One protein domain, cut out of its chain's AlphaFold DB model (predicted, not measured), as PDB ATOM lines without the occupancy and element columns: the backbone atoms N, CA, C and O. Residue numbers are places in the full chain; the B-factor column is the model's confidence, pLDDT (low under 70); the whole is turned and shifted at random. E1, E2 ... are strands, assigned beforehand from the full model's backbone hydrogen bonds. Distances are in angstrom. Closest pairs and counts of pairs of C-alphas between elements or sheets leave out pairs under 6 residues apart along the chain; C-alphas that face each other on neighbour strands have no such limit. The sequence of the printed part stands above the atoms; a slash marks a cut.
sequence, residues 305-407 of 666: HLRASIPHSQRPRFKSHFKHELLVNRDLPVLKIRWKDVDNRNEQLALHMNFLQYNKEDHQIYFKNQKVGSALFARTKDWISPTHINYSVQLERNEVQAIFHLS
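This is residues 305 to 407 of the 666 residues of the protein "DUF4105 domain-containing protein" of Halobacteriovoraceae bacterium (UniProt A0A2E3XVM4). Two three-stranded sheets, E1 E9 E8 and E2 E3 E4, lie face to face as a sandwich with crossed strands, and a third sheet, E5 E6 E7, caps one end, its E7 packing beside E2. The 103 printed residues hold nine named strands, E1 to E9 in chain order, and no named helix: all strand. Each sheet is antiparallel, in the orders E1 E9 E8, E2 E3 E4 and E5 E6 E7. The whole is compact, radius of gyration of the C-alphas 14.4 A, spanning 42 by 30 by 19 A.

E1, residues 305 to 309, begins at C-alpha 305 (-0.951, -5.798, 22.464). E2 is 323 to 329, E3 332 to 340 and 25.2 A long, E4 346 to 352. E5 is 364 to 367, E6 370 to 378 and 24.6 A long, E7 381 to 385. E8 is 389 to 395; E9, 399 to 406, 22.5 A, ends at C-alpha 406 (6.583, -1.760, 29.829).

The sandwich's strands cross at 45 degrees, its facing parts 9.8 A centre to centre. N 306 and O 402 of E1 and E9 are within hydrogen-bond range at 2.9 A, as are N 392 and O 403 of hairpin E8 and E9. E2 E3 E4 is a meander, each strand the antiparallel neighbour of the one before, and strongly twisted; N 325 and O 336 are 2.9 A apart, N 337 and O 349 2.8 A. In the meander E5 E6 E7, N 365 and O 373, and N 376 and O 383, are 2.8 A apart. The closest C-alphas of E2 and E7, Leu 327 and Trp 383, are 4.0 A apart. E4 and E9 are apart.

The farthest C-alphas, Asp 343 and Asn 369, are 43.7 A apart. The printed part has no cut. Links E1 to E2 and E4 to E5 are long. Residues 318 to 320, 378 to 381 and 387 have pLDDT under 70.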
ATOM      1  N   HIS A 305      -0.142  -6.123  23.643       89.62
ATOM      2  CA  HIS A 305      -0.951  -5.798  22.464       89.62
ATOM      3  C   HIS A 305      -2.397  -5.549  22.868       89.62
ATOM      4  O   HIS A 305      -3.021  -6.408  23.491       89.62
ATOM      5  N   LEU A 306      -2.944  -4.410  22.455       91.50
ATOM      6  CA  LEU A 306      -4.375  -4.141  22.498       91.50
ATOM      7  C   LEU A 306      -4.893  -3.948  21.077       91.50
ATOM      8  O   LEU A 306      -4.269  -3.265  20.264       91.50
ATOM      9  N   ARG A 307      -6.052  -4.536  20.791       90.94
ATOM     10  CA  ARG A 307      -6.763  -4.369  19.526       90.94
ATOM     11  C   ARG A 307      -8.228  -4.089  19.790       90.94
ATOM     12  O   ARG A 307      -8.799  -4.625  20.739       90.94
ATOM     13  N   ALA A 308      -8.828  -3.257  18.955       93.56
ATOM     14  CA  ALA A 308     -10.256  -3.003  19.007       93.56
ATOM     15  C   ALA A 308     -10.799  -2.665  17.626       93.56
ATOM     16  O   ALA A 308     -10.257  -1.815  16.918       93.56
ATOM     17  N   SER A 309     -11.903  -3.309  17.265       93.19
ATOM     18  CA  SER A 309     -12.584  -3.060  16.002       93.19
ATOM     19  C   SER A 309     -13.277  -1.698  16.002       93.19
ATOM     20  O   SER A 309     -13.894  -1.294  16.988       93.19
ATOM     21  N   ILE A 310     -13.213  -1.014  14.865       90.88
ATOM     22  CA  ILE A 310     -13.890   0.255  14.610       90.88
ATOM     23  C   ILE A 310     -15.164  -0.042  13.809       90.88
ATOM     24  O   ILE A 310     -15.075  -0.605  12.709       90.88
ATOM     25  N   PRO A 311     -16.351   0.336  14.315       90.75
ATOM     26  CA  PRO A 311     -17.597   0.216  13.572       90.75
ATOM     27  C   PRO A 311     -17.525   0.911  12.210       90.75
ATOM     28  O   PRO A 311     -16.901   1.961  12.063       90.75
ATOM     29  N   HIS A 312     -18.229   0.371  11.211       87.81
ATOM     30  CA  HIS A 312     -18.228   0.932   9.855       87.81
ATOM     31  C   HIS A 312     -18.623   2.421   9.816       87.81
ATOM     32  O   HIS A 312     -18.066   3.186   9.032       87.81
ATOM     33  N   SER A 313     -19.554   2.836  10.678       87.62
ATOM     34  CA  SER A 313     -20.015   4.224  10.793       87.62
ATOM     35  C   SER A 313     -18.988   5.173  11.415       87.62
ATOM     36  O   SER A 313     -19.127   6.377  11.267       87.62
ATOM     37  N   GLN A 314     -17.965   4.652  12.093       89.12
ATOM     38  CA  GLN A 314     -16.952   5.435  12.809       89.12
ATOM     39  C   GLN A 314     -15.588   5.382  12.118       89.12
ATOM     40  O   GLN A 314     -14.575   5.765  12.698       89.12
ATOM     41  N   ARG A 315     -15.523   4.870  10.885       89.12
ATOM     42  CA  ARG A 315     -14.250   4.665  10.190       89.12
ATOM     43  C   ARG A 315     -13.493   5.982  10.028       89.12
ATOM     44  O   ARG A 315     -14.090   6.974   9.598       89.12
ATOM     45  N   PRO A 316     -12.181   5.997  10.308       86.06
ATOM     46  CA  PRO A 316     -11.385   7.199  10.173       86.06
ATOM     47  C   PRO A 316     -11.366   7.697   8.735       86.06
ATOM     48  O   PRO A 316     -11.293   6.923   7.774       86.06
ATOM     49  N   ARG A 317     -11.410   9.021   8.585       84.62
ATOM     50  CA  ARG A 317     -11.195   9.665   7.294       84.62
ATOM     51  C   ARG A 317      -9.784   9.349   6.804       84.62
ATOM     52  O   ARG A 317      -8.829   9.305   7.576       84.62
ATOM     53  N   PHE A 318      -9.635   9.175   5.496       69.88
ATOM     54  CA  PHE A 318      -8.325   8.971   4.885       69.88
ATOM     55  C   PHE A 318      -7.356  10.098   5.294       69.88
ATOM     56  O   PHE A 318      -7.674  11.274   5.114       69.88
ATOM     57  N   LYS A 319      -6.192   9.729   5.852       65.25
ATOM     58  CA  LYS A 319      -5.174  10.642   6.417       65.25
ATOM     59  C   LYS A 319      -5.642  11.504   7.604       65.25
ATOM     60  O   LYS A 319      -5.037  12.541   7.866       65.25
ATOM     61  N   SER A 320      -6.687  11.119   8.339       63.81
ATOM     62  CA  SER A 320      -7.035  11.839   9.566       63.81
ATOM     63  C   SER A 320      -5.891  11.749  10.574       63.81
ATOM     64  O   SER A 320      -5.510  10.647  10.971       63.81
ATOM     65  N   HIS A 321      -5.395  12.893  11.040       76.62
ATOM     66  CA  HIS A 321      -4.640  12.923  12.284       76.62
ATOM     67  C   HIS A 321      -5.543  12.410  13.405       76.62
ATOM     68  O   HIS A 321      -6.693  12.843  13.537       76.62
ATOM     69  N   PHE A 322      -5.024  11.490  14.204       84.38
ATOM     70  CA  PHE A 322      -5.676  11.046  15.422       84.38
ATOM     71  C   PHE A 322      -4.844  11.484  16.620       84.38
ATOM     72  O   PHE A 322      -3.633  11.662  16.532       84.38
ATOM     73  N   LYS A 323      -5.519  11.709  17.742       87.31
ATOM     74  CA  LYS A 323      -4.891  12.037  19.021       87.31
ATOM     75  C   LYS A 323      -5.037  10.839  19.935       87.31
ATOM     76  O   LYS A 323      -6.110  10.241  19.971       87.31
ATOM     77  N   HIS A 324      -3.998  10.516  20.686       88.81
ATOM     78  CA  HIS A 324      -4.029   9.434  21.659       88.81
ATOM     79  C   HIS A 324      -3.462   9.898  22.996       88.81
ATOM     80  O   HIS A 324      -2.588  10.763  23.063       88.81
ATOM     81  N   GLU A 325      -4.034   9.386  24.078       89.12
ATOM     82  CA  GLU A 325      -3.791   9.888  25.425       89.12
ATOM     83  C   GLU A 325      -3.950   8.748  26.423       89.12
ATOM     84  O   GLU A 325      -4.975   8.067  26.419       89.12
ATOM     85  N   LEU A 326      -2.959   8.561  27.293       90.44
ATOM     86  CA  LEU A 326      -3.113   7.718  28.471       90.44
ATOM     87  C   LEU A 326      -3.761   8.540  29.579       90.44
ATOM     88  O   LEU A 326      -3.326   9.658  29.853       90.44
ATOM     89  N   LEU A 327      -4.798   7.999  30.202       92.75
ATOM     90  CA  LEU A 327      -5.532   8.648  31.283       92.75
ATOM     91  C   LEU A 327      -6.093   7.616  32.255       92.75
ATOM     92  O   LEU A 327      -6.160   6.430  31.937       92.75
ATOM     93  N   VAL A 328      -6.521   8.075  33.426       90.19
ATOM     94  CA  VAL A 328      -7.285   7.261  34.374       90.19
ATOM     95  C   VAL A 328      -8.762   7.620  34.233       90.19
ATOM     96  O   VAL A 328      -9.133   8.785  34.325       90.19
ATOM     97  N   ASN A 329      -9.617   6.631  33.984       88.69
ATOM     98  CA  ASN A 329     -11.067   6.800  33.912       88.69
ATOM     99  C   ASN A 329     -11.737   5.808  34.859       88.69
ATOM    100  O   ASN A 329     -11.597   4.603  34.668       88.69
ATOM    101  N   ARG A 330     -12.471   6.310  35.865       85.25
ATOM    102  CA  ARG A 330     -13.092   5.483  36.920       85.25
ATOM    103  C   ARG A 330     -12.098   4.472  37.498       85.25
ATOM    104  O   ARG A 330     -12.378   3.282  37.562       85.25
ATOM    105  N   ASP A 331     -10.917   4.976  37.846       87.62
ATOM    106  CA  ASP A 331      -9.827   4.208  38.455       87.62
ATOM    107  C   ASP A 331      -9.182   3.146  37.557       87.62
ATOM    108  O   ASP A 331      -8.384   2.338  38.025       87.62
ATOM    109  N   LEU A 332      -9.494   3.158  36.262       91.56
ATOM    110  CA  LEU A 332      -8.888   2.268  35.285       91.56
ATOM    111  C   LEU A 332      -7.965   3.054  34.355       91.56
ATOM    112  O   LEU A 332      -8.391   4.058  33.771       91.56
ATOM    113  N   PRO A 333      -6.718   2.599  34.167       94.81
ATOM    114  CA  PRO A 333      -5.858   3.104  33.109       94.81
ATOM    115  C   PRO A 333      -6.478   2.827  31.730       94.81
ATOM    116  O   PRO A 333      -6.849   1.698  31.398       94.81
ATOM    117  N   VAL A 334      -6.595   3.868  30.908       94.94
ATOM    118  CA  VAL A 334      -7.218   3.826  29.581       94.94
ATOM    119  C   VAL A 334      -6.343   4.546  28.564       94.94
ATOM    120  O   VAL A 334      -5.882   5.662  28.801       94.94
ATOM    121  N   LEU A 335      -6.173   3.932  27.396       94.25
ATOM    122  CA  LEU A 335      -5.676   4.603  26.202       94.25
ATOM    123  C   LEU A 335      -6.871   5.143  25.411       94.25
ATOM    124  O   LEU A 335      -7.623   4.393  24.787       94.25
ATOM    125  N   LYS A 336      -7.063   6.460  25.459       93.88
ATOM    126  CA  LYS A 336      -8.112   7.160  24.721       93.88
ATOM    127  C   LYS A 336      -7.581   7.626  23.378       93.88
ATOM    128  O   LYS A 336      -6.584   8.334  23.324       93.88
ATOM    129  N   ILE A 337      -8.288   7.294  22.306       92.75
ATOM    130  CA  ILE A 337      -7.930   7.634  20.930       92.75
ATOM    131  C   ILE A 337      -9.080   8.420  20.318       92.75
ATOM    132  O   ILE A 337     -10.243   8.084  20.527       92.75
ATOM    133  N   ARG A 338      -8.770   9.502  19.606       92.75
ATOM    134  CA  ARG A 338      -9.742  10.427  19.014       92.75
ATOM    135  C   ARG A 338      -9.390  10.709  17.567       92.75
ATOM    136  O   ARG A 338      -8.238  11.024  17.283       92.75
ATOM    137  N   TRP A 339     -10.372  10.664  16.677       93.00
ATOM    138  CA  TRP A 339     -10.170  10.924  15.252       93.00
ATOM    139  C   TRP A 339     -11.400  11.578  14.616       93.00
ATOM    140  O   TRP A 339     -12.439  11.763  15.252       93.00
ATOM    141  N   LYS A 340     -11.252  11.967  13.348       91.25
ATOM    142  CA  LYS A 340     -12.352  12.424  12.496       91.25
ATOM    143  C   LYS A 340     -12.794  11.291  11.586       91.25
ATOM    144  O   LYS A 340     -11.955  10.741  10.868       91.25
ATOM    145  N   ASP A 341     -14.075  10.951  11.609       90.12
ATOM    146  CA  ASP A 341     -14.620   9.967  10.676       90.12
ATOM    147  C   ASP A 341     -14.801  10.547   9.263       90.12
ATOM    148  O   ASP A 341     -14.518  11.724   9.000       90.12
ATOM    149  N   VAL A 342     -15.263   9.705   8.337       87.75
ATOM    150  CA  VAL A 342     -15.542  10.080   6.940       87.75
ATOM    151  C   VAL A 342     -16.538  11.240   6.798       87.75
ATOM    152  O   VAL A 342     -16.408  12.013   5.851       87.75
ATOM    153  N   ASP A 343     -17.440  11.415   7.768       90.50
ATOM    154  CA  ASP A 343     -18.456  12.476   7.822       90.50
ATOM    155  C   ASP A 343     -17.987  13.700   8.638       90.50
ATOM    156  O   ASP A 343     -18.763  14.612   8.932       90.50
ATOM    157  N   ASN A 344     -16.703  13.748   9.013       89.19
ATOM    158  CA  ASN A 344     -16.080  14.792   9.831       89.19
ATOM    159  C   ASN A 344     -16.638  14.914  11.268       89.19
ATOM    160  O   ASN A 344     -16.409  15.925  11.955       89.19
ATOM    161  N   ARG A 345     -17.316  13.878  11.765       91.38
ATOM    162  CA  ARG A 345     -17.722  13.745  13.167       91.38
ATOM    163  C   ARG A 345     -16.510  13.412  14.032       91.38
ATOM    164  O   ARG A 345     -15.514  12.861  13.567       91.38
ATOM    165  N   ASN A 346     -16.564  13.836  15.293       93.50
ATOM    166  CA  ASN A 346     -15.536  13.497  16.272       93.50
ATOM    167  C   ASN A 346     -15.843  12.118  16.841       93.50
ATOM    168  O   ASN A 346     -16.800  11.978  17.598       93.50
ATOM    169  N   GLU A 347     -14.999  11.149  16.526       94.62
ATOM    170  CA  GLU A 347     -15.085   9.810  17.088       94.62
ATOM    171  C   GLU A 347     -14.028   9.619  18.170       94.62
ATOM    172  O   GLU A 347     -12.979  10.280  18.191       94.62
ATOM    173  N   GLN A 348     -14.327   8.722  19.104       93.94
ATOM    174  CA  GLN A 348     -13.395   8.348  20.152       93.94
ATOM    175  C   GLN A 348     -13.533   6.877  20.526       93.94
ATOM    176  O   GLN A 348     -14.630   6.325  20.545       93.94
ATOM    177  N   LEU A 349     -12.411   6.286  20.915       94.44
ATOM    178  CA  LEU A 349     -12.317   4.934  21.439       94.44
ATOM    179  C   LEU A 349     -11.508   4.952  22.729       94.44
ATOM    180  O   LEU A 349     -10.533   5.692  22.851       94.44
ATOM    181  N   ALA A 350     -11.919   4.137  23.691       93.75
ATOM    182  CA  ALA A 350     -11.220   3.937  24.949       93.75
ATOM    183  C   ALA A 350     -10.789   2.473  25.037       93.75
ATOM    184  O   ALA A 350     -11.634   1.584  25.118       93.75
ATOM    185  N   LEU A 351      -9.480   2.225  25.018       94.44
ATOM    186  CA  LEU A 351      -8.914   0.899  25.235       94.44
ATOM    187  C   LEU A 351      -8.577   0.747  26.715       94.44
ATOM    188  O   LEU A 351      -7.719   1.464  27.234       94.44
ATOM    189  N   HIS A 352      -9.262  -0.166  27.399       94.00
ATOM    190  CA  HIS A 352      -8.997  -0.448  28.806       94.00
ATOM    191  C   HIS A 352      -7.687  -1.228  28.935       94.00
ATOM    192  O   HIS A 352      -7.518  -2.286  28.325       94.00
ATOM    193  N   MET A 353      -6.762  -0.715  29.739       94.31
ATOM    194  CA  MET A 353      -5.456  -1.329  29.962       94.31
ATOM    195  C   MET A 353      -5.508  -2.194  31.218       94.31
ATOM    196  O   MET A 353      -4.879  -1.883  32.221       94.31
ATOM    197  N   ASN A 354      -6.261  -3.296  31.170       93.06
ATOM    198  CA  ASN A 354      -6.495  -4.171  32.333       93.06
ATOM    199  C   ASN A 354      -5.219  -4.834  32.889       93.06
ATOM    200  O   ASN A 354      -5.247  -5.437  33.957       93.06
ATOM    201  N   PHE A 355      -4.111  -4.756  32.153       92.12
ATOM    202  CA  PHE A 355      -2.800  -5.197  32.612       92.12
ATOM    203  C   PHE A 355      -2.141  -4.195  33.574       92.12
ATOM    204  O   PHE A 355      -1.209  -4.568  34.275       92.12
ATOM    205  N   LEU A 356      -2.621  -2.949  33.626       94.00
ATOM    206  CA  LEU A 356      -2.160  -1.919  34.551       94.00
ATOM    207  C   LEU A 356      -3.112  -1.790  35.740       94.00
ATOM    208  O   LEU A 356      -4.332  -1.875  35.597       94.00
ATOM    209  N   GLN A 357      -2.546  -1.509  36.907       94.62
ATOM    210  CA  GLN A 357      -3.275  -1.220  38.137       94.62
ATOM    211  C   GLN A 357      -3.035   0.236  38.531       94.62
ATOM    212  O   GLN A 357      -1.903   0.707  38.481       94.62
ATOM    213  N   TYR A 358      -4.086   0.954  38.919       94.62
ATOM    214  CA  TYR A 358      -3.984   2.315  39.441       94.62
ATOM    215  C   TYR A 358      -4.225   2.311  40.950       94.62
ATOM    216  O   TYR A 358      -5.259   1.826  41.412       94.62
ATOM    217  N   ASN A 359      -3.282   2.869  41.707       91.56
ATOM    218  CA  ASN A 359      -3.436   3.097  43.136       91.56
ATOM    219  C   ASN A 359      -3.945   4.528  43.388       91.56
ATOM    220  O   ASN A 359      -3.308   5.518  43.028       91.56
ATOM    221  N   LYS A 360      -5.117   4.648  44.017       88.62
ATOM    222  CA  LYS A 360      -5.773   5.941  44.286       88.62
ATOM    223  C   LYS A 360      -5.122   6.743  45.413       88.62
ATOM    224  O   LYS A 360      -5.380   7.945  45.549       88.62
ATOM    225  N   GLU A 361      -4.359   6.080  46.273       83.81
ATOM    226  CA  GLU A 361      -3.774   6.710  47.454       83.81
ATOM    227  C   GLU A 361      -2.577   7.574  47.058       83.81
ATOM    228  O   GLU A 361      -2.540   8.761  47.385       83.81
ATOM    229  N   ASP A 362      -1.678   7.015  46.251       79.69
ATOM    230  CA  ASP A 362      -0.414   7.627  45.826       79.69
ATOM    231  C   ASP A 362      -0.386   8.049  44.345       79.69
ATOM    232  O   ASP A 362       0.614   8.590  43.865       79.69
ATOM    233  N   HIS A 363      -1.484   7.807  43.626       88.12
ATOM    234  CA  HIS A 363      -1.645   8.048  42.197       88.12
ATOM    235  C   HIS A 363      -0.667   7.277  41.294       88.12
ATOM    236  O   HIS A 363      -0.450   7.666  40.148       88.12
ATOM    237  N   GLN A 364      -0.086   6.174  41.761       87.94
ATOM    238  CA  GLN A 364       0.873   5.394  40.982       87.94
ATOM    239  C   GLN A 364       0.184   4.374  40.063       87.94
ATOM    240  O   GLN A 364      -0.915   3.880  40.336       87.94
ATOM    241  N   ILE A 365       0.845   4.062  38.947       90.88
ATOM    242  CA  ILE A 365       0.437   3.039  37.981       90.88
ATOM    243  C   ILE A 365       1.413   1.871  38.066       90.88
ATOM    244  O   ILE A 365       2.624   2.064  37.938       90.88
ATOM    245  N   TYR A 366       0.882   0.663  38.222       90.88
ATOM    246  CA  TYR A 366       1.654  -0.560  38.394       90.88
ATOM    247  C   TYR A 366       1.407  -1.564  37.273       90.88
ATOM    248  O   TYR A 366       0.288  -1.719  36.788       90.88
ATOM    249  N   PHE A 367       2.452  -2.304  36.925       90.50
ATOM    250  CA  PHE A 367       2.401  -3.522  36.129       90.50
ATOM    251  C   PHE A 367       3.104  -4.622  36.923       90.50
ATOM    252  O   PHE A 367       4.261  -4.459  37.294       90.50
ATOM    253  N   LYS A 368       2.408  -5.722  37.240       88.19
ATOM    254  CA  LYS A 368       2.954  -6.827  38.058       88.19
ATOM    255  C   LYS A 368       3.654  -6.356  39.353       88.19
ATOM    256  O   LYS A 368       4.754  -6.798  39.665       88.19
ATOM    257  N   ASN A 369       3.017  -5.451  40.100       86.62
ATOM    258  CA  ASN A 369       3.540  -4.823  41.328       86.62
ATOM    259  C   ASN A 369       4.776  -3.922  41.146       86.62
ATOM    260  O   ASN A 369       5.273  -3.375  42.127       86.62
ATOM    261  N   GLN A 370       5.254  -3.712  39.921       84.75
ATOM    262  CA  GLN A 370       6.292  -2.731  39.629       84.75
ATOM    263  C   GLN A 370       5.657  -1.420  39.187       84.75
ATOM    264  O   GLN A 370       4.745  -1.405  38.360       84.75
ATOM    265  N   LYS A 371       6.137  -0.308  39.743       85.19
ATOM    266  CA  LYS A 371       5.710   1.029  39.334       85.19
ATOM    267  C   LYS A 371       6.179   1.291  37.902       85.19
ATOM    268  O   LYS A 371       7.366   1.196  37.616       85.19
ATOM    269  N   VAL A 372       5.251   1.662  37.025       84.12
ATOM    270  CA  VAL A 372       5.523   1.968  35.608       84.12
ATOM    271  C   VAL A 372       5.086   3.371  35.186       84.12
ATOM    272  O   VAL A 372       5.430   3.825  34.098       84.12
ATOM    273  N   GLY A 373       4.349   4.092  36.029       85.94
ATOM    274  CA  GLY A 373       3.962   5.471  35.747       85.94
ATOM    275  C   GLY A 373       3.179   6.112  36.882       85.94
ATOM    276  O   GLY A 373       3.029   5.534  37.957       85.94
ATOM    277  N   SER A 374       2.657   7.300  36.604       85.75
ATOM    278  CA  SER A 374       1.997   8.177  37.573       85.75
ATOM    279  C   SER A 374       0.754   8.809  36.950       85.75
ATOM    280  O   SER A 374       0.811   9.283  35.819       85.75
ATOM    281  N   ALA A 375      -0.364   8.864  37.664       88.06
ATOM    282  CA  ALA A 375      -1.547   9.610  37.252       88.06
ATOM    283  C   ALA A 375      -1.468  11.059  37.751       88.06
ATOM    284  O   ALA A 375      -1.267  11.319  38.937       88.06
ATOM    285  N   LEU A 376      -1.660  12.009  36.842       83.44
ATOM    286  CA  LEU A 376      -1.641  13.440  37.117       83.44
ATOM    287  C   LEU A 376      -3.015  14.033  36.809       83.44
ATOM    288  O   LEU A 376      -3.546  13.855  35.713       83.44
ATOM    289  N   PHE A 377      -3.574  14.752  37.780       80.31
ATOM    290  CA  PHE A 377      -4.926  15.308  37.717       80.31
ATOM    291  C   PHE A 377      -4.883  16.833  37.628       80.31
ATOM    292  O   PHE A 377      -4.732  17.515  38.642       80.31
ATOM    293  N   ALA A 378      -4.987  17.410  36.433       69.44
ATOM    294  CA  ALA A 378      -5.018  18.864  36.284       69.44
ATOM    295  C   ALA A 378      -6.443  19.375  36.059       69.44
ATOM    296  O   ALA A 378      -7.282  18.703  35.471       69.44
ATOM    297  N   ARG A 379      -6.687  20.643  36.422       61.22
ATOM    298  CA  ARG A 379      -7.983  21.329  36.222       61.22
ATOM    299  C   ARG A 379      -8.577  21.166  34.823       61.22
ATOM    300  O   ARG A 379      -9.792  21.201  34.673       61.22
ATOM    301  N   THR A 380      -7.730  21.087  33.802       61.47
ATOM    302  CA  THR A 380      -8.156  21.016  32.404       61.47
ATOM    303  C   THR A 380      -8.172  19.593  31.860       61.47
ATOM    304  O   THR A 380      -8.883  19.348  30.883       61.47
ATOM    305  N   LYS A 381      -7.383  18.673  32.431       68.88
ATOM    306  CA  LYS A 381      -7.206  17.323  31.897       68.88
ATOM    307  C   LYS A 381      -6.423  16.422  32.850       68.88
ATOM    308  O   LYS A 381      -5.361  16.817  33.318       68.88
ATOM    309  N   ASP A 382      -6.888  15.190  33.003       83.19
ATOM    310  CA  ASP A 382      -6.155  14.122  33.683       83.19
ATOM    311  C   ASP A 382      -5.367  13.298  32.659       83.19
ATOM    312  O   ASP A 382      -5.843  13.063  31.539       83.19
ATOM    313  N   TRP A 383      -4.167  12.849  33.015       85.75
ATOM    314  CA  TRP A 383      -3.380  11.945  32.176       85.75
ATOM    315  C   TRP A 383      -2.480  11.035  33.006       85.75
ATOM    316  O   TRP A 383      -2.230  11.274  34.182       85.75
ATOM    317  N   ILE A 384      -1.989   9.975  32.375       86.38
ATOM    318  CA  ILE A 384      -0.921   9.141  32.922       86.38
ATOM    319  C   ILE A 384       0.392   9.637  32.334       86.38
ATOM    320  O   ILE A 384       0.542   9.684  31.113       86.38
ATOM    321  N   SER A 385       1.320   9.996  33.212       80.81
ATOM    322  CA  SER A 385       2.716  10.247  32.898       80.81
ATOM    323  C   SER A 385       3.460   8.903  32.834       80.81
ATOM    324  O   SER A 385       3.539   8.190  33.846       80.81
ATOM    325  N   PRO A 386       3.915   8.483  31.642       71.38
ATOM    326  CA  PRO A 386       4.376   7.122  31.415       71.38
ATOM    327  C   PRO A 386       5.888   6.987  31.641       71.38
ATOM    328  O   PRO A 386       6.648   6.865  30.684       71.38
ATOM    329  N   THR A 387       6.342   6.967  32.897       68.75
ATOM    330  CA  THR A 387       7.780   6.847  33.218       68.75
ATOM    331  C   THR A 387       8.422   5.599  32.600       68.75
ATOM    332  O   THR A 387       9.541   5.668  32.106       68.75
ATOM    333  N   HIS A 388       7.703   4.476  32.560       76.25
ATOM    334  CA  HIS A 388       8.169   3.209  31.988       76.25
ATOM    335  C   HIS A 388       7.157   2.580  31.020       76.25
ATOM    336  O   HIS A 388       7.216   1.380  30.760       76.25
ATOM    337  N   ILE A 389       6.224   3.373  30.480       83.19
ATOM    338  CA  ILE A 389       5.214   2.910  29.518       83.19
ATOM    339  C   ILE A 389       5.506   3.539  28.155       83.19
ATOM    340  O   ILE A 389       4.971   4.583  27.790       83.19
ATOM    341  N   ASN A 390       6.324   2.875  27.351       83.25
ATOM    342  CA  ASN A 390       6.412   3.218  25.939       83.25
ATOM    343  C   ASN A 390       5.194   2.632  25.231       83.25
ATOM    344  O   ASN A 390       4.804   1.496  25.482       83.25
ATOM    345  N   TYR A 391       4.562   3.383  24.340       87.50
ATOM    346  CA  TYR A 391       3.487   2.822  23.536       87.50
ATOM    347  C   TYR A 391       3.407   3.486  22.176       87.50
ATOM    348  O   TYR A 391       3.879   4.600  21.947       87.50
ATOM    349  N   SER A 392       2.787   2.760  21.264       85.88
ATOM    350  CA  SER A 392       2.481   3.223  19.925       85.88
ATOM    351  C   SER A 392       1.074   2.797  19.557       85.88
ATOM    352  O   SER A 392       0.562   1.792  20.059       85.88
ATOM    353  N   VAL A 393       0.446   3.573  18.683       86.62
ATOM    354  CA  VAL A 393      -0.918   3.331  18.226       86.62
ATOM    355  C   VAL A 393      -0.933   3.432  16.713       86.62
ATOM    356  O   VAL A 393      -0.469   4.424  16.160       86.62
ATOM    357  N   GLN A 394      -1.505   2.430  16.062       86.94
ATOM    358  CA  GLN A 394      -1.827   2.435  14.646       86.94
ATOM    359  C   GLN A 394      -3.344   2.432  14.490       86.94
ATOM    360  O   GLN A 394      -4.060   1.619  15.078       86.94
ATOM    361  N   LEU A 395      -3.831   3.387  13.703       84.69
ATOM    362  CA  LEU A 395      -5.235   3.521  13.361       84.69
ATOM    363  C   LEU A 395      -5.440   3.046  11.924       84.69
ATOM    364  O   LEU A 395      -5.031   3.720  10.976       84.69
ATOM    365  N   GLU A 396      -6.092   1.901  11.771       83.62
ATOM    366  CA  GLU A 396      -6.471   1.347  10.478       83.62
ATOM    367  C   GLU A 396      -7.931   1.648  10.146       83.62
ATOM    368  O   GLU A 396      -8.689   2.217  10.932       83.62
ATOM    369  N   ARG A 397      -8.360   1.247   8.945       83.25
ATOM    370  CA  ARG A 397      -9.724   1.507   8.477       83.25
ATOM    371  C   ARG A 397     -10.786   0.890   9.390       83.25
ATOM    372  O   ARG A 397     -11.849   1.480   9.524       83.25
ATOM    373  N   ASN A 398     -10.524  -0.284   9.962       88.88
ATOM    374  CA  ASN A 398     -11.501  -1.069  10.728       88.88
ATOM    375  C   ASN A 398     -11.020  -1.443  12.125       88.88
ATOM    376  O   ASN A 398     -11.717  -2.174  12.825       88.88
ATOM    377  N   GLU A 399      -9.829  -1.017  12.514       90.06
ATOM    378  CA  GLU A 399      -9.202  -1.483  13.737       90.06
ATOM    379  C   GLU A 399      -8.266  -0.415  14.286       90.06
ATOM    380  O   GLU A 399      -7.612   0.319  13.547       90.06
ATOM    381  N   VAL A 400      -8.212  -0.344  15.606       89.69
ATOM    382  CA  VAL A 400      -7.136   0.296  16.340       89.69
ATOM    383  C   VAL A 400      -6.229  -0.794  16.877       89.69
ATOM    384  O   VAL A 400      -6.697  -1.676  17.600       89.69
ATOM    385  N   GLN A 401      -4.936  -0.683  16.601       89.94
ATOM    386  CA  GLN A 401      -3.910  -1.505  17.225       89.94
ATOM    387  C   GLN A 401      -3.021  -0.628  18.101       89.94
ATOM    388  O   GLN A 401      -2.570   0.432  17.680       89.94
ATOM    389  N   ALA A 402      -2.755  -1.066  19.325       90.88
ATOM    390  CA  ALA A 402      -1.793  -0.429  20.208       90.88
ATOM    391  C   ALA A 402      -0.796  -1.466  20.719       90.88
ATOM    392  O   ALA A 402      -1.187  -2.551  21.158       90.88
ATOM    393  N   ILE A 403       0.488  -1.123  20.658       90.25
ATOM    394  CA  ILE A 403       1.573  -1.935  21.209       90.25
ATOM    395  C   ILE A 403       2.213  -1.124  22.323       90.25
ATOM    396  O   ILE A 403       2.684  -0.009  22.095       90.25
ATOM    397  N   PHE A 404       2.204  -1.691  23.519       90.25
ATOM    398  CA  PHE A 404       2.842  -1.158  24.707       90.25
ATOM    399  C   PHE A 404       4.134  -1.918  24.962       90.25
ATOM    400  O   PHE A 404       4.198  -3.125  24.752       90.25
ATOM    401  N   HIS A 405       5.129  -1.208  25.459       88.62
ATOM    402  CA  HIS A 405       6.365  -1.716  26.012       88.62
ATOM    403  C   HIS A 405       6.517  -1.145  27.424       88.62
ATOM    404  O   HIS A 405       6.525   0.068  27.628       88.62
ATOM    405  N   LEU A 406       6.562  -2.043  28.401       85.25
ATOM    406  CA  LEU A 406       6.583  -1.760  29.829       85.25
ATOM    407  C   LEU A 406       7.980  -2.065  30.353       85.25
ATOM    408  O   LEU A 406       8.305  -3.220  30.626       85.25
ATOM    409  N   SER A 407       8.830  -1.046  30.454       72.50
ATOM    410  CA  SER A 407      10.200  -1.237  30.932       72.50
ATOM    411  C   SER A 407      10.181  -1.659  32.403       72.50
ATOM    412  O   SER A 407      10.008  -0.832  33.290       72.50
TER     413      SER A 407